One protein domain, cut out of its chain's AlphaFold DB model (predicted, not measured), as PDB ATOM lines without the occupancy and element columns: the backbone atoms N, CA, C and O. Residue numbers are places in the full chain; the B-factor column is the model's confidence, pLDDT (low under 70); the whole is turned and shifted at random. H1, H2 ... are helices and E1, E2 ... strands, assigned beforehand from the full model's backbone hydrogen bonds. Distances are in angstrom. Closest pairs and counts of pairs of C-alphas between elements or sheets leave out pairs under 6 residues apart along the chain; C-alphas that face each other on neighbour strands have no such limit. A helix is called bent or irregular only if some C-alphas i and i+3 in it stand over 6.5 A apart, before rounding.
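What this domain is: This is residues 27 to 183 of the 800 residues of the protein "Beta-lactamase domain-containing protein" of Wenzhouxiangellaceae bacterium (UniProt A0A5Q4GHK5). A small twisted sheet, E1 E2 E4 E3, has the long helix H6 packed along one face, with H5 near its E1 edge, making two layers, a sheet with helices on one face. Beyond the ends of E1 and E2, the helical hairpin H1 and H2 and the kinked H3, set crosswise to H2, extend the body. The printed part has 157 residues, with six named helices and four named strands in the order E1 H1 H2 H3 H4 H5 E2 E3 E4 H6; the class is mixed, helices and strands, and the sheet is mixed too. It is compact, with a radius of gyration of the C-alphas of 16.6 A, and elongated, spanning 54 by 34 by 20 A.

How they stand to each other: Start at E1, residues 30 to 34, and its parallel neighbour E2, residues 128 to 133, where N 31 and O 128 are 2.8 A apart. With helices between them along the chain, they form a strand-helix-strand unit. E2 is also parallel to E4, residues 151 to 156, with N 131 and O 153 at 2.8 A. E4 forms an antiparallel hairpin with E3, residues 142 to 145; N 144 and O 152 are 2.8 A apart. Look next at H6, residues 161 to 181, over E4 and E3 at a height over the sheet of 8.5 A; it runs along the strands, at 12 degrees to E4 on the local plane, and the closest C-alphas of H6 and E3 are those of Glu 171 and Phe 143, 5.5 A apart. H5, residues 108 to 118, touches residues 168 to 176 of H6 alone, the same way at a steep tilt of 50 degrees; their closest C-alphas, Val 115 and Ala 173, are 6.1 A apart. H4, residues 100 to 103, lies only just over E1, with 3 C-alphas falling on it, on the same face as H6. H1, residues 36 to 46, only grazes the sheet with residues 36 to 39. It forms a hairpin with H2, residues 52 to 62, opposite ways at 38 degrees, only just a steep tilt; their closest C-alphas, Phe 42 and His 62, are 5.2 A apart. H3, residues 75 to 97, touches H2 with residues 80 to 84 alone, about perpendicular at 74 degrees; the closest C-alphas, Arg 80 and Phe 56, are 5.9 A apart. In H1, H2, H5 and H6 every O i to N i+4 pair is within hydrogen-bond range, in H3 12 of 19, and H4 is too short for such a pair.

Where its parts are: Find C-alpha 30 at (14.236, 8.787, 22.771), where E1 begins; H6 runs 30.2 A to C-alpha 181 at (0.216, 0.127, 32.970). H3 measures 24.3 A, with a kink of 86 degrees near residue 91, and is irregular: C-alphas 92 and 95 are 7.5 A apart. E4 measures 16.6 A and E2 15.5 A.

The domain as a whole: The C-alphas of Thr 50 and Asp 122 are the two farthest apart, 54.3 A. The printed part has no cut, and its one long link is H2 to H3, residues 63 to 74. Mean pLDDT of the printed part is 91.5; residues 27 and 70 are under 70.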
ATOM      1  N   PRO A  27       9.301   1.893  18.494       67.12
ATOM      2  CA  PRO A  27       8.032   2.074  19.204       67.12
ATOM      3  C   PRO A  27       8.102   3.151  20.297       67.12
ATOM      4  O   PRO A  27       7.074   3.659  20.728       67.12
ATOM      5  N   VAL A  28       9.309   3.549  20.715       78.25
ATOM      6  CA  VAL A  28       9.541   4.618  21.690       78.25
ATOM      7  C   VAL A  28      10.504   5.651  21.109       78.25
ATOM      8  O   VAL A  28      11.577   5.311  20.608       78.25
ATOM      9  N   SER A  29      10.140   6.932  21.194       86.50
ATOM     10  CA  SER A  29      11.018   8.040  20.798       86.50
ATOM     11  C   SER A  29      11.929   8.433  21.959       86.50
ATOM     12  O   SER A  29      11.428   8.881  22.988       86.50
ATOM     13  N   LEU A  30      13.251   8.344  21.778       92.50
ATOM     14  CA  LEU A  30      14.236   8.787  22.771       92.50
ATOM     15  C   LEU A  30      14.798  10.174  22.430       92.50
ATOM     16  O   LEU A  30      15.359  10.384  21.356       92.50
ATOM     17  N   GLN A  31      14.694  11.115  23.369       94.56
ATOM     18  CA  GLN A  31      15.399  12.395  23.340       94.56
ATOM     19  C   GLN A  31      16.582  12.359  24.314       94.56
ATOM     20  O   GLN A  31      16.434  11.962  25.464       94.56
ATOM     21  N   LEU A  32      17.751  12.826  23.877       95.50
ATOM     22  CA  LEU A  32      18.947  12.920  24.712       95.50
ATOM     23  C   LEU A  32      19.190  14.368  25.164       95.50
ATOM     24  O   LEU A  32      19.171  15.287  24.341       95.50
ATOM     25  N   VAL A  33      19.445  14.579  26.458       96.69
ATOM     26  CA  VAL A  33      19.784  15.888  27.042       96.69
ATOM     27  C   VAL A  33      21.027  15.747  27.917       96.69
ATOM     28  O   VAL A  33      21.006  15.042  28.918       96.69
ATOM     29  N   ASP A  34      22.104  16.446  27.558       97.25
ATOM     30  CA  ASP A  34      23.378  16.425  28.286       97.25
ATOM     31  C   ASP A  34      23.589  17.735  29.064       97.25
ATOM     32  O   ASP A  34      23.752  18.808  28.475       97.25
ATOM     33  N   LEU A  35      23.586  17.658  30.397       97.56
ATOM     34  CA  LEU A  35      23.881  18.785  31.285       97.56
ATOM     35  C   LEU A  35      25.356  18.856  31.709       97.56
ATOM     36  O   LEU A  35      25.753  19.845  32.334       97.56
ATOM     37  N   THR A  36      26.195  17.875  31.358       97.31
ATOM     38  CA  THR A  36      27.620  17.891  31.726       97.31
ATOM     39  C   THR A  36      28.375  19.132  31.220       97.31
ATOM     40  O   THR A  36      29.182  19.647  31.997       97.31
ATOM     41  N   PRO A  37      28.097  19.740  30.040       97.50
ATOM     42  CA  PRO A  37      28.774  20.974  29.635       97.50
ATOM     43  C   PRO A  37      28.437  22.159  30.552       97.50
ATOM     44  O   PRO A  37      29.316  22.954  30.879       97.50
ATOM     45  N   ARG A  38      27.182  22.248  31.019       97.56
ATOM     46  CA  ARG A  38      26.739  23.273  31.980       97.56
ATOM     47  C   ARG A  38      27.380  23.070  33.348       97.56
ATOM     48  O   ARG A  38      27.800  24.042  33.974       97.56
ATOM     49  N   PHE A  39      27.497  21.817  33.795       97.75
ATOM     50  CA  PHE A  39      28.207  21.500  35.032       97.75
ATOM     51  C   PHE A  39      29.687  21.883  34.947       97.75
ATOM     52  O   PHE A  39      30.211  22.504  35.865       97.75
ATOM     53  N   LEU A  40      30.361  21.553  33.842       97.50
ATOM     54  CA  LEU A  40      31.776  21.877  33.643       97.50
ATOM     55  C   LEU A  40      32.012  23.394  33.596       97.50
ATOM     56  O   LEU A  40      32.999  23.865  34.162       97.50
ATOM     57  N   GLU A  41      31.097  24.170  33.002       97.12
ATOM     58  CA  GLU A  41      31.135  25.635  33.070       97.12
ATOM     59  C   GLU A  41      30.978  26.141  34.516       97.12
ATOM     60  O   GLU A  41      31.771  26.972  34.963       97.12
ATOM     61  N   PHE A  42      29.995  25.628  35.263       97.19
ATOM     62  CA  PHE A  42      29.816  25.934  36.687       97.19
ATOM     63  C   PHE A  42      31.090  25.626  37.494       97.19
ATOM     64  O   PHE A  42      31.627  26.512  38.160       97.19
ATOM     65  N   HIS A  43      31.604  24.399  37.392       97.00
ATOM     66  CA  HIS A  43      32.768  23.923  38.132       97.00
ATOM     67  C   HIS A  43      34.017  24.751  37.812       97.00
ATOM     68  O   HIS A  43      34.784  25.087  38.709       97.00
ATOM     69  N   GLN A  44      34.215  25.138  36.547       95.94
ATOM     70  CA  GLN A  44      35.317  26.018  36.159       95.94
ATOM     71  C   GLN A  44      35.174  27.426  36.758       95.94
ATOM     72  O   GLN A  44      36.167  28.013  37.181       95.94
ATOM     73  N   ARG A  45      33.956  27.981  36.801       95.69
ATOM     74  CA  ARG A  45      33.691  29.322  37.356       95.69
ATOM     75  C   ARG A  45      33.793  29.380  38.879       95.69
ATOM     76  O   ARG A  45      34.098  30.444  39.406       95.69
ATOM     77  N   ALA A  46      33.524  28.269  39.556       95.62
ATOM     78  CA  ALA A  46      33.579  28.149  41.010       95.62
ATOM     79  C   ALA A  46      34.898  27.545  41.539       95.62
ATOM     80  O   ALA A  46      35.039  27.396  42.746       95.62
ATOM     81  N   ALA A  47      35.868  27.220  40.672       91.50
ATOM     82  CA  ALA A  47      37.100  26.513  41.044       91.50
ATOM     83  C   ALA A  47      37.920  27.206  42.153       91.50
ATOM     84  O   ALA A  47      38.428  26.534  43.046       91.50
ATOM     85  N   ASP A  48      38.006  28.539  42.119       90.44
ATOM     86  CA  ASP A  48      38.699  29.350  43.133       90.44
ATOM     87  C   ASP A  48      37.749  29.865  44.245       90.44
ATOM     88  O   ASP A  48      38.156  30.677  45.077       90.44
ATOM     89  N   GLU A  49      36.475  29.444  44.262       93.75
ATOM     90  CA  GLU A  49      35.457  29.977  45.176       93.75
ATOM     91  C   GLU A  49      35.408  29.217  46.512       93.75
ATOM     92  O   GLU A  49      34.970  28.062  46.612       93.75
ATOM     93  N   THR A  50      35.837  29.908  47.567       89.88
ATOM     94  CA  THR A  50      35.906  29.386  48.937       89.88
ATOM     95  C   THR A  50      34.637  29.617  49.757       89.88
ATOM     96  O   THR A  50      34.484  28.972  50.790       89.88
ATOM     97  N   ASP A  51      33.743  30.517  49.336       93.69
ATOM     98  CA  ASP A  51      32.476  30.796  50.023       93.69
ATOM     99  C   ASP A  51      31.344  29.872  49.506       93.69
ATOM    100  O   ASP A  51      30.965  29.968  48.332       93.69
ATOM    101  N   PRO A  52      30.762  28.991  50.350       91.69
ATOM    102  CA  PRO A  52      29.669  28.104  49.950       91.69
ATOM    103  C   PRO A  52      28.394  28.824  49.490       91.69
ATOM    104  O   PRO A  52      27.673  28.289  48.645       91.69
ATOM    105  N   GLU A  53      28.087  30.024  50.004       93.44
ATOM    106  CA  GLU A  53      26.931  30.796  49.526       93.44
ATOM    107  C   GLU A  53      27.184  31.281  48.100       93.44
ATOM    108  O   GLU A  53      26.365  31.058  47.204       93.44
ATOM    109  N   ARG A  54      28.369  31.850  47.854       95.50
ATOM    110  CA  ARG A  54      28.755  32.343  46.531       95.50
ATOM    111  C   ARG A  54      28.907  31.221  45.502       95.50
ATOM    112  O   ARG A  54      28.491  31.377  44.351       95.50
ATOM    113  N   ARG A  55      29.417  30.056  45.915       95.88
ATOM    114  CA  ARG A  55      29.439  28.828  45.103       95.88
ATOM    115  C   ARG A  55      28.027  28.387  44.712       95.88
ATOM    116  O   ARG A  55      27.803  28.022  43.560       95.88
ATOM    117  N   PHE A  56      27.066  28.457  45.634       96.19
ATOM    118  CA  PHE A  56      25.672  28.105  45.353       96.19
ATOM    119  C   PHE A  56      24.970  29.120  44.434       96.19
ATOM    120  O   PHE A  56      24.187  28.724  43.569       96.19
ATOM    121  N   GLU A  57      25.292  30.414  44.529       96.25
ATOM    122  CA  GLU A  57      24.852  31.408  43.537       96.25
ATOM    123  C   GLU A  57      25.375  31.082  42.127       96.25
ATOM    124  O   GLU A  57      24.609  31.129  41.163       96.25
ATOM    125  N   LEU A  58      26.655  30.707  41.995       96.56
ATOM    126  CA  LEU A  58      27.244  30.279  40.719       96.56
ATOM    127  C   LEU A  58      26.599  28.988  40.193       96.56
ATOM    128  O   LEU A  58      26.340  28.875  38.994       96.56
ATOM    129  N   TRP A  59      26.296  28.039  41.078       96.56
ATOM    130  CA  TRP A  59      25.583  26.808  40.740       96.56
ATOM    131  C   TRP A  59      24.188  27.100  40.177       96.56
ATOM    132  O   TRP A  59      23.865  26.598  39.100       96.56
ATOM    133  N   LYS A  60      23.404  27.983  40.816       95.12
ATOM    134  CA  LYS A  60      22.091  28.423  40.301       95.12
ATOM    135  C   LYS A  60      22.194  29.236  39.008       95.12
ATOM    136  O   LYS A  60      21.306  29.170  38.167       95.12
ATOM    137  N   ALA A  61      23.272  29.995  38.815       95.69
ATOM    138  CA  ALA A  61      23.464  30.785  37.599       95.69
ATOM    139  C   ALA A  61      23.853  29.941  36.369       95.69
ATOM    140  O   ALA A  61      23.499  30.308  35.249       95.69
ATOM    141  N   HIS A  62      24.586  28.837  36.556       95.69
ATOM    142  CA  HIS A  62      25.202  28.093  35.448       95.69
ATOM    143  C   HIS A  62      24.675  26.658  35.269       95.69
ATOM    144  O   HIS A  62      24.561  26.197  34.129       95.69
ATOM    145  N   TYR A  63      24.252  25.973  36.338       96.00
ATOM    146  CA  TYR A  63      23.857  24.558  36.297       96.00
ATOM    147  C   TYR A  63      22.407  24.292  36.747       96.00
ATOM    148  O   TYR A  63      21.623  23.775  35.953       96.00
ATOM    149  N   ASP A  64      22.035  24.706  37.960       92.38
ATOM    150  CA  ASP A  64      20.664  24.684  38.510       92.38
ATOM    151  C   ASP A  64      19.902  23.343  38.379       92.38
ATOM    152  O   ASP A  64      18.708  23.308  38.080       92.38
ATOM    153  N   PHE A  65      20.584  22.211  38.585       93.00
ATOM    154  CA  PHE A  65      19.951  20.889  38.572       93.00
ATOM    155  C   PHE A  65      20.357  20.031  39.773       93.00
ATOM    156  O   PHE A  65      21.538  19.784  40.007       93.00
ATOM    157  N   VAL A  66      19.364  19.532  40.513       90.69
ATOM    158  CA  VAL A  66      19.537  18.588  41.625       90.69
ATOM    159  C   VAL A  66      18.374  17.598  41.645       90.69
ATOM    160  O   VAL A  66      17.222  17.992  41.440       90.69
ATOM    161  N   ALA A  67      18.681  16.333  41.942       89.06
ATOM    162  CA  ALA A  67      17.732  15.231  42.103       89.06
ATOM    163  C   ALA A  67      16.956  15.323  43.436       89.06
ATOM    164  O   ALA A  67      17.029  14.443  44.290       89.06
ATOM    165  N   LEU A  68      16.237  16.432  43.635       84.88
ATOM    166  CA  LEU A  68      15.317  16.650  44.756       84.88
ATOM    167  C   LEU A  68      13.904  16.931  44.224       84.88
ATOM    168  O   LEU A  68      13.787  17.707  43.265       84.88
ATOM    169  N   PRO A  69      12.844  16.400  44.872       75.62
ATOM    170  CA  PRO A  69      11.462  16.608  44.448       75.62
ATOM    171  C   PRO A  69      11.103  18.089  44.230       75.62
ATOM    172  O   PRO A  69      11.523  18.954  45.013       75.62
ATOM    173  N   PRO A  70      10.314  18.412  43.189       69.94
ATOM    174  CA  PRO A  70       9.813  19.765  42.983       69.94
ATOM    175  C   PRO A  70       8.893  20.183  44.141       69.94
ATOM    176  O   PRO A  70       8.167  19.370  44.706       69.94
ATOM    177  N   GLY A  71       8.927  21.465  44.511       70.38
ATOM    178  CA  GLY A  71       8.066  22.017  45.567       70.38
ATOM    179  C   GLY A  71       8.474  21.700  47.014       70.38
ATOM    180  O   GLY A  71       7.783  22.139  47.931       70.38
ATOM    181  N   LEU A  72       9.588  20.993  47.247       78.06
ATOM    182  CA  LEU A  72      10.106  20.743  48.598       78.06
ATOM    183  C   LEU A  72      10.407  22.083  49.324       78.06
ATOM    184  O   LEU A  72      11.179  22.875  48.780       78.06
ATOM    185  N   PRO A  73       9.865  22.350  50.536       77.00
ATOM    186  CA  PRO A  73       9.958  23.670  51.181       77.00
ATOM    187  C   PRO A  73      11.383  24.215  51.351       77.00
ATOM    188  O   PRO A  73      11.613  25.400  51.122       77.00
ATOM    189  N   ASP A  74      12.340  23.336  51.658       87.69
ATOM    190  CA  ASP A  74      13.742  23.691  51.923       87.69
ATOM    191  C   ASP A  74      14.680  23.278  50.765       87.69
ATOM    192  O   ASP A  74      15.853  22.963  50.986       87.69
ATOM    193  N   ARG A  75      14.171  23.198  49.520       86.75
ATOM    194  CA  ARG A  75      14.926  22.648  48.371       86.75
ATOM    195  C   ARG A  75      16.279  23.327  48.166       86.75
ATOM    196  O   ARG A  75      17.273  22.627  48.005       86.75
ATOM    197  N   ASP A  76      16.325  24.658  48.199       90.12
ATOM    198  CA  ASP A  76      17.559  25.431  48.008       90.12
ATOM    199  C   ASP A  76      18.575  25.199  49.135       90.12
ATOM    200  O   ASP A  76      19.771  25.079  48.876       90.12
ATOM    201  N   GLU A  77      18.118  25.092  50.385       91.12
ATOM    202  CA  GLU A  77      19.005  24.844  51.525       91.12
ATOM    203  C   GLU A  77      19.625  23.445  51.454       91.12
ATOM    204  O   GLU A  77      20.836  23.293  51.636       91.12
ATOM    205  N   ARG A  78      18.822  22.433  51.100       91.00
ATOM    206  CA  ARG A  78      19.303  21.059  50.896       91.00
ATOM    207  C   ARG A  78      20.221  20.945  49.685       91.00
ATOM    208  O   ARG A  78      21.277  20.336  49.799       91.00
ATOM    209  N   ALA A  79      19.869  21.570  48.560       92.06
ATOM    210  CA  ALA A  79      20.705  21.595  47.361       92.06
ATOM    211  C   ALA A  79      22.081  22.217  47.645       92.06
ATOM    212  O   ALA A  79      23.098  21.662  47.234       92.06
ATOM    213  N   ARG A  80      22.123  23.318  48.409       94.00
ATOM    214  CA  ARG A  80      23.367  23.951  48.867       94.00
ATOM    215  C   ARG A  80      24.183  23.033  49.778       94.00
ATOM    216  O   ARG A  80      25.385  22.908  49.569       94.00
ATOM    217  N   ALA A  81      23.550  22.383  50.754       93.19
ATOM    218  CA  ALA A  81      24.234  21.464  51.667       93.19
ATOM    219  C   ALA A  81      24.813  20.234  50.942       93.19
ATOM    220  O   ALA A  81      25.948  19.843  51.207       93.19
ATOM    221  N   MET A  82      24.067  19.657  49.992       93.69
ATOM    222  CA  MET A  82      24.540  18.551  49.152       93.69
ATOM    223  C   MET A  82      25.688  18.992  48.233       93.69
ATOM    224  O   MET A  82      26.679  18.276  48.115       93.69
ATOM    225  N   LEU A  83      25.596  20.185  47.633       95.06
ATOM    226  CA  LEU A  83      26.651  20.739  46.783       95.06
ATOM    227  C   LEU A  83      27.960  20.960  47.547       95.06
ATOM    228  O   LEU A  83      29.025  20.634  47.026       95.06
ATOM    229  N   ASP A  84      27.885  21.521  48.754       93.19
ATOM    230  CA  ASP A  84      29.060  21.787  49.589       93.19
ATOM    231  C   ASP A  84      29.721  20.478  50.051       93.19
ATOM    232  O   ASP A  84      30.935  20.332  49.941       93.19
ATOM    233  N   ALA A  85      28.924  19.475  50.441       94.56
ATOM    234  CA  ALA A  85      29.419  18.142  50.791       94.56
ATOM    235  C   ALA A  85      30.059  17.387  49.605       94.56
ATOM    236  O   ALA A  85      31.013  16.633  49.797       94.56
ATOM    237  N   ALA A  86      29.552  17.587  48.385       95.00
ATOM    238  CA  ALA A  86      30.060  16.952  47.170       95.00
ATOM    239  C   ALA A  86      31.308  17.640  46.579       95.00
ATOM    240  O   ALA A  86      32.031  17.020  45.796       95.00
ATOM    241  N   TRP A  87      31.562  18.907  46.932       95.06
ATOM    242  CA  TRP A  87      32.492  19.792  46.222       95.06
ATOM    243  C   TRP A  87      33.901  19.203  46.040       95.06
ATOM    244  O   TRP A  87      34.343  19.001  44.907       95.06
ATOM    245  N   ASP A  88      34.554  18.811  47.137       92.88
ATOM    246  CA  ASP A  88      35.911  18.228  47.152       92.88
ATOM    247  C   ASP A  88      35.998  16.827  46.496       92.88
ATOM    248  O   ASP A  88      37.070  16.207  46.404       92.88
ATOM    249  N   GLY A  89      34.859  16.263  46.093       94.50
ATOM    250  CA  GLY A  89      34.767  15.002  45.370       94.50
ATOM    251  C   GLY A  89      34.791  15.162  43.849       94.50
ATOM    252  O   GLY A  89      35.286  14.257  43.174       94.50
ATOM    253  N   TYR A  90      34.328  16.290  43.295       95.44
ATOM    254  CA  TYR A  90      34.149  16.436  41.845       95.44
ATOM    255  C   TYR A  90      35.450  16.291  41.055       95.44
ATOM    256  O   TYR A  90      35.476  15.543  40.076       95.44
ATOM    257  N   ASP A  91      36.551  16.898  41.508       93.06
ATOM    258  CA  ASP A  91      37.869  16.786  40.860       93.06
ATOM    259  C   ASP A  91      38.318  15.329  40.649       93.06
ATOM    260  O   ASP A  91      38.972  15.009  39.652       93.06
ATOM    261  N   LYS A  92      37.915  14.417  41.546       94.50
ATOM    262  CA  LYS A  92      38.246  12.984  41.478       94.50
ATOM    263  C   LYS A  92      37.447  12.246  40.399       94.50
ATOM    264  O   LYS A  92      37.902  11.207  39.933       94.50
ATOM    265  N   VAL A  93      36.291  12.771  39.988       95.12
ATOM    266  CA  VAL A  93      35.378  12.162  39.001       95.12
ATOM    267  C   VAL A  93      35.233  12.967  37.705       95.12
ATOM    268  O   VAL A  93      34.612  12.481  36.758       95.12
ATOM    269  N   LEU A  94      35.868  14.142  37.582       94.50
ATOM    270  CA  LEU A  94      35.859  14.957  36.355       94.50
ATOM    271  C   LEU A  94      36.242  14.167  35.093       94.50
ATOM    272  O   LEU A  94      35.761  14.485  34.009       94.50
ATOM    273  N   TYR A  95      37.082  13.134  35.203       93.69
ATOM    274  CA  TYR A  95      37.456  12.293  34.061       93.69
ATOM    275  C   TYR A  95      36.289  11.451  33.502       93.69
ATOM    276  O   TYR A  95      36.322  11.107  32.323       93.69
ATOM    277  N   ARG A  96      35.256  11.166  34.309       93.00
ATOM    278  CA  ARG A  96      34.010  10.483  33.903       93.00
ATOM    279  C   ARG A  96      32.951  11.448  33.378       93.00
ATOM    280  O   ARG A  96      32.176  11.081  32.503       93.00
ATOM    281  N   ILE A  97      32.952  12.675  33.900       95.31
ATOM    282  CA  ILE A  97      32.021  13.747  33.520       95.31
ATOM    283  C   ILE A  97      32.419  14.366  32.170       95.31
ATOM    284  O   ILE A  97      31.568  14.596  31.317       95.31
ATOM    285  N   ARG A  98      33.717  14.626  31.951       95.25
ATOM    286  CA  ARG A  98      34.249  15.337  30.768       95.25
ATOM    287  C   ARG A  98      33.882  14.769  29.390       95.25
ATOM    288  O   ARG A  98      33.738  15.591  28.489       95.25
ATOM    289  N   PRO A  99      33.765  13.445  29.162       94.00
ATOM    290  CA  PRO A  99      33.353  12.930  27.857       94.00
ATOM    291  C   PRO A  99      31.853  13.139  27.574       94.00
ATOM    292  O   PRO A  99      31.413  12.889  26.454       94.00
ATOM    293  N   GLY A 100      31.080  13.610  28.561       93.81
ATOM    294  CA  GLY A 100      29.653  13.888  28.437       93.81
ATOM    295  C   GLY A 100      28.846  12.654  28.063       93.81
ATOM    296  O   GLY A 100      29.225  11.527  28.387       93.81
ATOM    297  N   ILE A 101      27.730  12.854  27.371       92.31
ATOM    298  CA  ILE A 101      26.811  11.777  26.984       92.31
ATOM    299  C   ILE A 101      27.446  10.739  26.040       92.31
ATOM    300  O   ILE A 101      27.003   9.596  25.986       92.31
ATOM    301  N   ALA A 102      28.553  11.084  25.370       89.06
ATOM    302  CA  ALA A 102      29.363  10.135  24.603       89.06
ATOM    303  C   ALA A 102      30.124   9.115  25.483       89.06
ATOM    304  O   ALA A 102      30.740   8.195  24.953       89.06
ATOM    305  N   ALA A 103      30.083   9.258  26.815       86.88
ATOM    306  CA  ALA A 103      30.549   8.256  27.778       86.88
ATOM    307  C   ALA A 103      29.550   7.106  28.013       86.88
ATOM    308  O   ALA A 103      29.857   6.207  28.798       86.88
ATOM    309  N   LEU A 104      28.345   7.157  27.436       90.38
ATOM    310  CA  LEU A 104      27.349   6.100  27.595       90.38
ATOM    311  C   LEU A 104      27.728   4.877  26.751       90.38
ATOM    312  O   LEU A 104      27.760   4.921  25.523       90.38
ATOM    313  N   SER A 105      28.040   3.793  27.457       87.75
ATOM    314  CA  SER A 105      28.282   2.461  26.921       87.75
ATOM    315  C   SER A 105      27.549   1.468  27.825       87.75
ATOM    316  O   SER A 105      27.850   1.466  29.021       87.75
ATOM    317  N   PRO A 106      26.630   0.639  27.298       90.00
ATOM    318  CA  PRO A 106      26.110   0.647  25.927       90.00
ATOM    319  C   PRO A 106      25.416   1.967  25.557       90.00
ATOM    320  O   PRO A 106      25.166   2.820  26.407       90.00
ATOM    321  N   ALA A 107      25.144   2.165  24.264       92.94
ATOM    322  CA  ALA A 107      24.383   3.327  23.813       92.94
ATOM    323  C   ALA A 107      22.924   3.246  24.326       92.94
ATOM    324  O   ALA A 107      22.395   2.135  24.444       92.94
ATOM    325  N   PRO A 108      22.252   4.377  24.607       94.56
ATOM    326  CA  PRO A 108      20.892   4.374  25.148       94.56
ATOM    327  C   PRO A 108      19.836   3.738  24.238       94.56
ATOM    328  O   PRO A 108      18.956   3.030  24.723       94.56
ATOM    329  N   GLU A 109      19.909   3.977  22.927       93.19
ATOM    330  CA  GLU A 109      18.883   3.551  21.973       93.19
ATOM    331  C   GLU A 109      18.777   2.015  21.867       93.19
ATOM    332  O   GLU A 109      17.656   1.508  21.956       93.19
ATOM    333  N   PRO A 110      19.883   1.239  21.753       92.19
ATOM    334  CA  PRO A 110      19.837  -0.220  21.859       92.19
ATOM    335  C   PRO A 110      19.241  -0.743  23.168       92.19
ATOM    336  O   PRO A 110      18.458  -1.687  23.122       92.19
ATOM    337  N   VAL A 111      19.579  -0.143  24.316       94.31
ATOM    338  CA  VAL A 111      19.088  -0.617  25.624       94.31
ATOM    339  C   VAL A 111      17.591  -0.371  25.758       94.31
ATOM    340  O   VAL A 111      16.859  -1.287  26.129       94.31
ATOM    341  N   LEU A 112      17.108   0.817  25.380       94.25
ATOM    342  CA  LEU A 112      15.672   1.086  25.350       94.25
ATOM    343  C   LEU A 112      14.948   0.129  24.391       94.25
ATOM    344  O   LEU A 112      13.926  -0.434  24.763       94.25
ATOM    345  N   ALA A 113      15.496  -0.126  23.198       91.19
ATOM    346  CA  ALA A 113      14.907  -1.074  22.252       91.19
ATOM    347  C   ALA A 113      14.857  -2.517  22.798       91.19
ATOM    348  O   ALA A 113      13.871  -3.216  22.575       91.19
ATOM    349  N   GLN A 114      15.881  -2.957  23.537       93.75
ATOM    350  CA  GLN A 114      15.899  -4.261  24.209       93.75
ATOM    351  C   GLN A 114      14.857  -4.345  25.333       93.75
ATOM    352  O   GLN A 114      14.136  -5.337  25.409       93.75
ATOM    353  N   VAL A 115      14.723  -3.302  26.159       95.81
ATOM    354  CA  VAL A 115      13.679  -3.216  27.197       95.81
ATOM    355  C   VAL A 115      12.280  -3.222  26.570       95.81
ATOM    356  O   VAL A 115      11.421  -3.989  26.997       95.81
ATOM    357  N   SER A 116      12.045  -2.430  25.520       94.19
ATOM    358  CA  SER A 116      10.764  -2.410  24.801       94.19
ATOM    359  C   SER A 116      10.434  -3.750  24.137       94.19
ATOM    360  O   SER A 116       9.273  -4.144  24.124       94.19
ATOM    361  N   ALA A 117      11.430  -4.476  23.623       92.62
ATOM    362  CA  ALA A 117      11.226  -5.820  23.087       92.62
ATOM    363  C   ALA A 117      10.895  -6.841  24.190       92.62
ATOM    364  O   ALA A 117      10.017  -7.678  24.000       92.62
ATOM    365  N   LEU A 118      11.557  -6.756  25.350       94.19
ATOM    366  CA  LEU A 118      11.331  -7.646  26.495       94.19
ATOM    367  C   LEU A 118       9.943  -7.471  27.137       94.19
ATOM    368  O   LEU A 118       9.391  -8.426  27.678       94.19
ATOM    369  N   LEU A 119       9.386  -6.258  27.075       94.56
ATOM    370  CA  LEU A 119       8.037  -5.936  27.553       94.56
ATOM    371  C   LEU A 119       6.968  -5.995  26.439       94.56
ATOM    372  O   LEU A 119       5.808  -5.655  26.679       94.56
ATOM    373  N   GLU A 120       7.347  -6.462  25.243       93.19
ATOM    374  CA  GLU A 120       6.489  -6.630  24.061       93.19
ATOM    375  C   GLU A 120       5.709  -5.353  23.698       93.19
ATOM    376  O   GLU A 120       4.484  -5.347  23.625       93.19
ATOM    377  N   VAL A 121       6.406  -4.229  23.524       89.12
ATOM    378  CA  VAL A 121       5.777  -2.947  23.164       89.12
ATOM    379  C   VAL A 121       5.328  -2.950  21.693       89.12
ATOM    380  O   VAL A 121       6.136  -2.721  20.793       89.12
ATOM    381  N   ASP A 122       4.030  -3.173  21.470       74.25
ATOM    382  CA  ASP A 122       3.395  -3.188  20.139       74.25
ATOM    383  C   ASP A 122       2.960  -1.796  19.630       74.25
ATOM    384  O   ASP A 122       2.921  -1.555  18.422       74.25
ATOM    385  N   ASP A 123       2.617  -0.882  20.543       75.38
ATOM    386  CA  ASP A 123       2.097   0.458  20.243       75.38
ATOM    387  C   ASP A 123       3.179   1.547  20.344       75.38
ATOM    388  O   ASP A 123       4.207   1.391  21.004       75.38
ATOM    389  N   GLN A 124       2.930   2.702  19.716       79.38
ATOM    390  CA  GLN A 124       3.809   3.864  19.854       79.38
ATOM    391  C   GLN A 124       3.639   4.506  21.241       79.38
ATOM    392  O   GLN A 124       2.644   5.189  21.499       79.38
ATOM    393  N   LEU A 125       4.628   4.324  22.118       82.25
ATOM    394  CA  LEU A 125       4.637   4.904  23.462       82.25
ATOM    395  C   LEU A 125       4.984   6.406  23.447       82.25
ATOM    396  O   LEU A 125       5.586   6.907  22.484       82.25
ATOM    397  N   PRO A 126       4.650   7.140  24.527       85.06
ATOM    398  CA  PRO A 126       5.125   8.502  24.741       85.06
ATOM    399  C   PRO A 126       6.652   8.628  24.648       85.06
ATOM    400  O   PRO A 126       7.404   7.673  24.843       85.06
ATOM    401  N   ALA A 127       7.129   9.838  24.356       89.25
ATOM    402  CA  ALA A 127       8.563  10.089  24.268       89.25
ATOM    403  C   ALA A 127       9.242   9.946  25.642       89.25
ATOM    404  O   ALA A 127       8.751  10.461  26.647       89.25
ATOM    405  N   ILE A 128      10.412   9.312  25.661       93.88
ATOM    406  CA  ILE A 128      11.302   9.273  26.823       93.88
ATOM    407  C   ILE A 128      12.429  10.280  26.590       93.88
ATOM    408  O   ILE A 128      13.012  10.345  25.511       93.88
ATOM    409  N   THR A 129      12.761  11.063  27.609       95.88
ATOM    410  CA  THR A 129      13.948  11.914  27.647       95.88
ATOM    411  C   THR A 129      14.975  11.290  28.580       95.88
ATOM    412  O   THR A 129      14.712  11.160  29.774       95.88
ATOM    413  N   LEU A 130      16.157  10.953  28.064       96.75
ATOM    414  CA  LEU A 130      17.316  10.629  28.886       96.75
ATOM    415  C   LEU A 130      18.090  11.912  29.213       96.75
ATOM    416  O   LEU A 130      18.721  12.522  28.346       96.75
ATOM    417  N   LEU A 131      18.050  12.296  30.483       96.50
ATOM    418  CA  LEU A 131      18.792  13.402  31.063       96.50
ATOM    419  C   LEU A 131      20.099  12.895  31.676       96.50
ATOM    420  O   LEU A 131      20.124  12.340  32.774       96.50
ATOM    421  N   TYR A 132      21.201  13.124  30.974       96.69
ATOM    422  CA  TYR A 132      22.538  12.854  31.477       96.69
ATOM    423  C   TYR A 132      23.040  14.075  32.255       96.69
ATOM    424  O   TYR A 132      23.204  15.161  31.694       96.69
ATOM    425  N   TYR A 133      23.232  13.926  33.563       96.69
ATOM    426  CA  TYR A 133      23.489  15.041  34.476       96.69
ATOM    427  C   TYR A 133      24.625  14.722  35.449       96.69
ATOM    428  O   TYR A 133      25.019  13.576  35.585       96.69
ATOM    429  N   VAL A 134      25.171  15.725  36.131       96.50
ATOM    430  CA  VAL A 134      26.105  15.524  37.250       96.50
ATOM    431  C   VAL A 134      25.338  15.650  38.564       96.50
ATOM    432  O   VAL A 134      24.745  16.700  38.837       96.50
ATOM    433  N   GLY A 135      25.304  14.575  39.343       93.38
ATOM    434  CA  GLY A 135      24.663  14.542  40.652       93.38
ATOM    435  C   GLY A 135      25.555  15.077  41.762       93.38
ATOM    436  O   GLY A 135      26.579  15.710  41.521       93.38
ATOM    437  N   MET A 136      25.136  14.832  43.003       93.12
ATOM    438  CA  MET A 136      25.859  15.265  44.203       93.12
ATOM    439  C   MET A 136      26.760  14.142  44.742       93.12
ATOM    440  O   MET A 136      26.973  14.034  45.947       93.12
ATOM    441  N   LEU A 137      27.262  13.278  43.845       91.56
ATOM    442  CA  LEU A 137      28.034  12.066  44.153       91.56
ATOM    443  C   LEU A 137      27.259  11.006  44.965       91.56
ATOM    444  O   LEU A 137      27.852  10.095  45.541       91.56
ATOM    445  N   ASP A 138      25.928  11.101  44.969       85.75
ATOM    446  CA  ASP A 138      24.993  10.132  45.552       85.75
ATOM    447  C   ASP A 138      24.743   8.920  44.629       85.75
ATOM    448  O   ASP A 138      24.393   7.831  45.090       85.75
ATOM    449  N   GLY A 139      24.967   9.079  43.319       86.88
ATOM    450  CA  GLY A 139      24.703   8.039  42.325       86.88
ATOM    451  C   GLY A 139      23.211   7.727  42.191       86.88
ATOM    452  O   GLY A 139      22.849   6.567  41.996       86.88
ATOM    453  N   ASN A 140      22.359   8.743  42.341       88.50
ATOM    454  CA  ASN A 140      20.905   8.623  42.302       88.50
ATOM    455  C   ASN A 140      20.362   8.623  40.857       88.50
ATOM    456  O   ASN A 140      20.037   9.676  40.322       88.50
ATOM    457  N   ALA A 141      20.288   7.462  40.201       93.00
ATOM    458  CA  ALA A 141      19.497   7.326  38.973       93.00
ATOM    459  C   ALA A 141      17.999   7.270  39.313       93.00
ATOM    460  O   ALA A 141      17.643   6.720  40.352       93.00
ATOM    461  N   PHE A 142      17.142   7.855  38.470       92.25
ATOM    462  CA  PHE A 142      15.690   7.819  38.681       92.25
ATOM    463  C   PHE A 142      14.878   8.054  37.400       92.25
ATOM    464  O   PHE A 142      15.282   8.807  36.509       92.25
ATOM    465  N   PHE A 143      13.679   7.484  37.373       92.75
ATOM    466  CA  PHE A 143      12.589   7.808  36.465       92.75
ATOM    467  C   PHE A 143      11.603   8.800  37.107       92.75
ATOM    468  O   PHE A 143      11.267   8.700  38.288       92.75
ATOM    469  N   ALA A 144      11.108   9.758  36.321       89.12
ATOM    470  CA  ALA A 144      10.028  10.665  36.695       89.12
ATOM    471  C   ALA A 144       9.022  10.816  35.534       89.12
ATOM    472  O   ALA A 144       9.423  11.229  34.441       89.12
ATOM    473  N   PRO A 145       7.725  10.523  35.741       88.06
ATOM    474  CA  PRO A 145       6.699  10.715  34.720       88.06
ATOM    475  C   PRO A 145       6.295  12.190  34.584       88.06
ATOM    476  O   PRO A 145       6.323  12.955  35.554       88.06
ATOM    477  N   ALA A 146       5.885  12.593  33.382       83.75
ATOM    478  CA  ALA A 146       5.363  13.923  33.086       83.75
ATOM    479  C   ALA A 146       3.830  13.907  32.877       83.75
ATOM    480  O   ALA A 146       3.273  12.898  32.444       83.75
ATOM    481  N   PRO A 147       3.117  15.030  33.114       78.38
ATOM    482  CA  PRO A 147       1.652  15.086  32.990       78.38
ATOM    483  C   PRO A 147       1.082  14.855  31.581       78.38
ATOM    484  O   PRO A 147      -0.131  14.722  31.436       78.38
ATOM    485  N   ASP A 148       1.920  14.864  30.542       79.50
ATOM    486  CA  ASP A 148       1.552  14.554  29.154       79.50
ATOM    487  C   ASP A 148       1.825  13.087  28.768       79.50
ATOM    488  O   ASP A 148       1.685  12.720  27.601       79.50
ATOM    489  N   GLY A 149       2.206  12.254  29.742       76.56
ATOM    490  CA  GLY A 149       2.577  10.852  29.563       76.56
ATOM    491  C   GLY A 149       4.033  10.639  29.148       76.56
ATOM    492  O   GLY A 149       4.476   9.495  29.120       76.56
ATOM    493  N   SER A 150       4.796  11.694  28.835       85.88
ATOM    494  CA  SER A 150       6.227  11.553  28.541       85.88
ATOM    495  C   SER A 150       7.034  11.174  29.789       85.88
ATOM    496  O   SER A 150       6.620  11.405  30.927       85.88
ATOM    497  N   GLY A 151       8.196  10.557  29.583       89.56
ATOM    498  CA  GLY A 151       9.056  10.069  30.659       89.56
ATOM    499  C   GLY A 151      10.379  10.823  30.750       89.56
ATOM    500  O   GLY A 151      11.004  11.087  29.726       89.56
ATOM    501  N   LEU A 152      10.858  11.115  31.960       93.12
ATOM    502  CA  LEU A 152      12.225  11.577  32.205       93.12
ATOM    503  C   LEU A 152      13.014  10.473  32.914       93.12
ATOM    504  O   LEU A 152      12.743  10.172  34.070       93.12
ATOM    505  N   VAL A 153      14.019   9.910  32.249       95.50
ATOM    506  CA  VAL A 153      15.041   9.065  32.880       95.50
ATOM    507  C   VAL A 153      16.260   9.934  33.154       95.50
ATOM    508  O   VAL A 153      16.761  10.588  32.243       95.50
ATOM    509  N   ALA A 154      16.755   9.960  34.387       95.56
ATOM    510  CA  ALA A 154      17.909  10.755  34.786       95.56
ATOM    511  C   ALA A 154      19.077   9.856  35.215       95.56
ATOM    512  O   ALA A 154      18.931   9.024  36.110       95.56
ATOM    513  N   LEU A 155      20.251  10.044  34.598       96.31
ATOM    514  CA  LEU A 155      21.467   9.271  34.885       96.31
ATOM    515  C   LEU A 155      22.640  10.166  35.328       96.31
ATOM    516  O   LEU A 155      23.024  11.065  34.570       96.31
ATOM    517  N   PRO A 156      23.262   9.890  36.495       95.94
ATOM    518  CA  PRO A 156      24.456  10.598  36.954       95.94
ATOM    519  C   PRO A 156      25.718  10.242  36.147       95.94
ATOM    520  O   PRO A 156      26.085   9.075  35.985       95.94
ATOM    521  N   ALA A 157      26.441  11.260  35.691       95.12
ATOM    522  CA  ALA A 157      27.643  11.157  34.867       95.12
ATOM    523  C   ALA A 157      28.905  10.788  35.666       95.12
ATOM    524  O   ALA A 157      29.876  10.271  35.109       95.12
ATOM    525  N   GLU A 158      28.903  11.025  36.978       94.12
ATOM    526  CA  GLU A 158      29.953  10.590  37.900       94.12
ATOM    527  C   GLU A 158      29.916   9.080  38.203       94.12
ATOM    528  O   GLU A 158      30.927   8.511  38.637       94.12
ATOM    529  N   MET A 159      28.760   8.437  37.979       93.31
ATOM    530  CA  MET A 159      28.501   7.037  38.323       93.31
ATOM    531  C   MET A 159      29.497   6.105  37.625       93.31
ATOM    532  O   MET A 159      29.871   6.350  36.475       93.31
ATOM    533  N   GLU A 160      29.909   5.032  38.309       90.75
ATOM    534  CA  GLU A 160      30.734   3.969  37.718       90.75
ATOM    535  C   GLU A 160      30.096   3.434  36.425       90.75
ATOM    536  O   GLU A 160      28.884   3.204  36.430       90.75
ATOM    537  N   PRO A 161      30.860   3.194  35.338       88.56
ATOM    538  CA  PRO A 161      30.301   2.738  34.063       88.56
ATOM    539  C   PRO A 161      29.424   1.483  34.186       88.56
ATOM    540  O   PRO A 161      28.318   1.462  33.659       88.56
ATOM    541  N   GLU A 162      29.872   0.488  34.953       85.25
ATOM    542  CA  GLU A 162      29.157  -0.780  35.177       85.25
ATOM    543  C   GLU A 162      27.831  -0.581  35.928       85.25
ATOM    544  O   GLU A 162      26.807  -1.159  35.575       85.25
ATOM    545  N   ARG A 163      27.814   0.296  36.942       89.38
ATOM    546  CA  ARG A 163      26.578   0.645  37.659       89.38
ATOM    547  C   ARG A 163      25.634   1.452  36.762       89.38
ATOM    548  O   ARG A 163      24.424   1.280  36.844       89.38
ATOM    549  N   ARG A 164      26.185   2.309  35.899       92.00
ATOM    550  CA  ARG A 164      25.437   3.176  34.978       92.00
ATOM    551  C   ARG A 164      24.740   2.392  33.869       92.00
ATOM    552  O   ARG A 164      23.611   2.732  33.535       92.00
ATOM    553  N   GLU A 165      25.386   1.358  33.337       91.19
ATOM    554  CA  GLU A 165      24.801   0.386  32.402       91.19
ATOM    555  C   GLU A 165      23.527  -0.244  32.990       91.19
ATOM    556  O   GLU A 165      22.448  -0.136  32.402       91.19
ATOM    557  N   LEU A 166      23.630  -0.799  34.203       93.44
ATOM    558  CA  LEU A 166      22.505  -1.427  34.899       93.44
ATOM    559  C   LEU A 166      21.409  -0.418  35.262       93.44
ATOM    560  O   LEU A 166      20.243  -0.654  34.959       93.44
ATOM    561  N   SER A 167      21.766   0.735  35.841       94.62
ATOM    562  CA  SER A 167      20.797   1.793  36.160       94.62
ATOM    563  C   SER A 167      20.083   2.334  34.918       94.62
ATOM    564  O   SER A 167      18.898   2.628  34.994       94.62
ATOM    565  N   MET A 168      20.744   2.429  33.759       95.50
ATOM    566  CA  MET A 168      20.086   2.858  32.520       95.50
ATOM    567  C   MET A 168      18.985   1.886  32.086       95.50
ATOM    568  O   MET A 168      17.884   2.321  31.756       95.50
ATOM    569  N   ALA A 169      19.261   0.581  32.111       96.19
ATOM    570  CA  ALA A 169      18.258  -0.431  31.796       96.19
ATOM    571  C   ALA A 169      17.134  -0.486  32.848       96.19
ATOM    572  O   ALA A 169      15.971  -0.629  32.478       96.19
ATOM    573  N   HIS A 170      17.463  -0.309  34.134       96.19
ATOM    574  CA  HIS A 170      16.500  -0.271  35.243       96.19
ATOM    575  C   HIS A 170      15.504   0.887  35.094       96.19
ATOM    576  O   HIS A 170      14.295   0.672  35.081       96.19
ATOM    577  N   GLU A 171      15.994   2.113  34.883       96.00
ATOM    578  CA  GLU A 171      15.120   3.281  34.724       96.00
ATOM    579  C   GLU A 171      14.361   3.286  33.385       96.00
ATOM    580  O   GLU A 171      13.234   3.779  33.323       96.00
ATOM    581  N   PHE A 172      14.917   2.706  32.310       96.38
ATOM    582  CA  PHE A 172      14.141   2.476  31.084       96.38
ATOM    583  C   PHE A 172      13.030   1.441  31.290       96.38
ATOM    584  O   PHE A 172      11.943   1.626  30.745       96.38
ATOM    585  N   ALA A 173      13.254   0.396  32.093       96.06
ATOM    586  CA  ALA A 173      12.204  -0.556  32.443       96.06
ATOM    587  C   ALA A 173      11.085   0.118  33.251       96.06
ATOM    588  O   ALA A 173       9.921  -0.069  32.907       96.06
ATOM    589  N   HIS A 174      11.411   0.988  34.216       94.62
ATOM    590  CA  HIS A 174      10.417   1.830  34.903       94.62
ATOM    591  C   HIS A 174       9.634   2.730  33.939       94.62
ATOM    592  O   HIS A 174       8.409   2.797  34.019       94.62
ATOM    593  N   ALA A 175      10.315   3.391  32.998       93.62
ATOM    594  CA  ALA A 175       9.678   4.297  32.044       93.62
ATOM    595  C   ALA A 175       8.729   3.580  31.066       93.62
ATOM    596  O   ALA A 175       7.615   4.052  30.819       93.62
ATOM    597  N   VAL A 176       9.148   2.432  30.523       93.75
ATOM    598  CA  VAL A 176       8.312   1.608  29.636       93.75
ATOM    599  C   VAL A 176       7.164   0.974  30.422       93.75
ATOM    600  O   VAL A 176       6.029   1.032  29.962       93.75
ATOM    601  N   HIS A 177       7.420   0.454  31.626       93.75
ATOM    602  CA  HIS A 177       6.383  -0.112  32.489       93.75
ATOM    603  C   HIS A 177       5.298   0.921  32.826       93.75
ATOM    604  O   HIS A 177       4.124   0.674  32.561       93.75
ATOM    605  N   HIS A 178       5.678   2.110  33.307       90.94
ATOM    606  CA  HIS A 178       4.736   3.199  33.578       90.94
ATOM    607  C   HIS A 178       3.896   3.568  32.343       90.94
ATOM    608  O   HIS A 178       2.702   3.828  32.461       90.94
ATOM    609  N   SER A 179       4.505   3.551  31.153       89.62
ATOM    610  CA  SER A 179       3.818   3.850  29.891       89.62
ATOM    611  C   SER A 179       2.819   2.764  29.456       89.62
ATOM    612  O   SER A 179       1.918   3.067  28.677       89.62
ATOM    613  N   LEU A 180       2.979   1.521  29.926       89.94
ATOM    614  CA  LEU A 180       2.108   0.383  29.607       89.94
ATOM    615  C   LEU A 180       0.949   0.225  30.601       89.94
ATOM    616  O   LEU A 180      -0.178  -0.010  30.173       89.94
ATOM    617  N   SER A 181       1.209   0.356  31.906       89.06
ATOM    618  CA  SER A 181       0.216   0.127  32.970       89.06
ATOM    619  C   SER A 181      -0.425   1.403  33.524       89.06
ATOM    620  O   SER A 181      -1.464   1.346  34.179       89.06
ATOM    621  N   GLY A 182       0.190   2.572  33.311       84.50
ATOM    622  CA  GLY A 182      -0.238   3.832  33.927       84.50
ATOM    623  C   GLY A 182      -0.025   3.898  35.447       84.50
ATOM    624  O   GLY A 182      -0.481   4.853  36.078       84.50
ATOM    625  N   LEU A 183       0.662   2.913  36.047       85.00
ATOM    626  CA  LEU A 183       0.905   2.846  37.490       85.00
ATOM    627  C   LEU A 183       1.631   4.093  37.999       85.00
ATOM    628  O   LEU A 183       2.680   4.479  37.481       85.00
TER     629      LEU A 183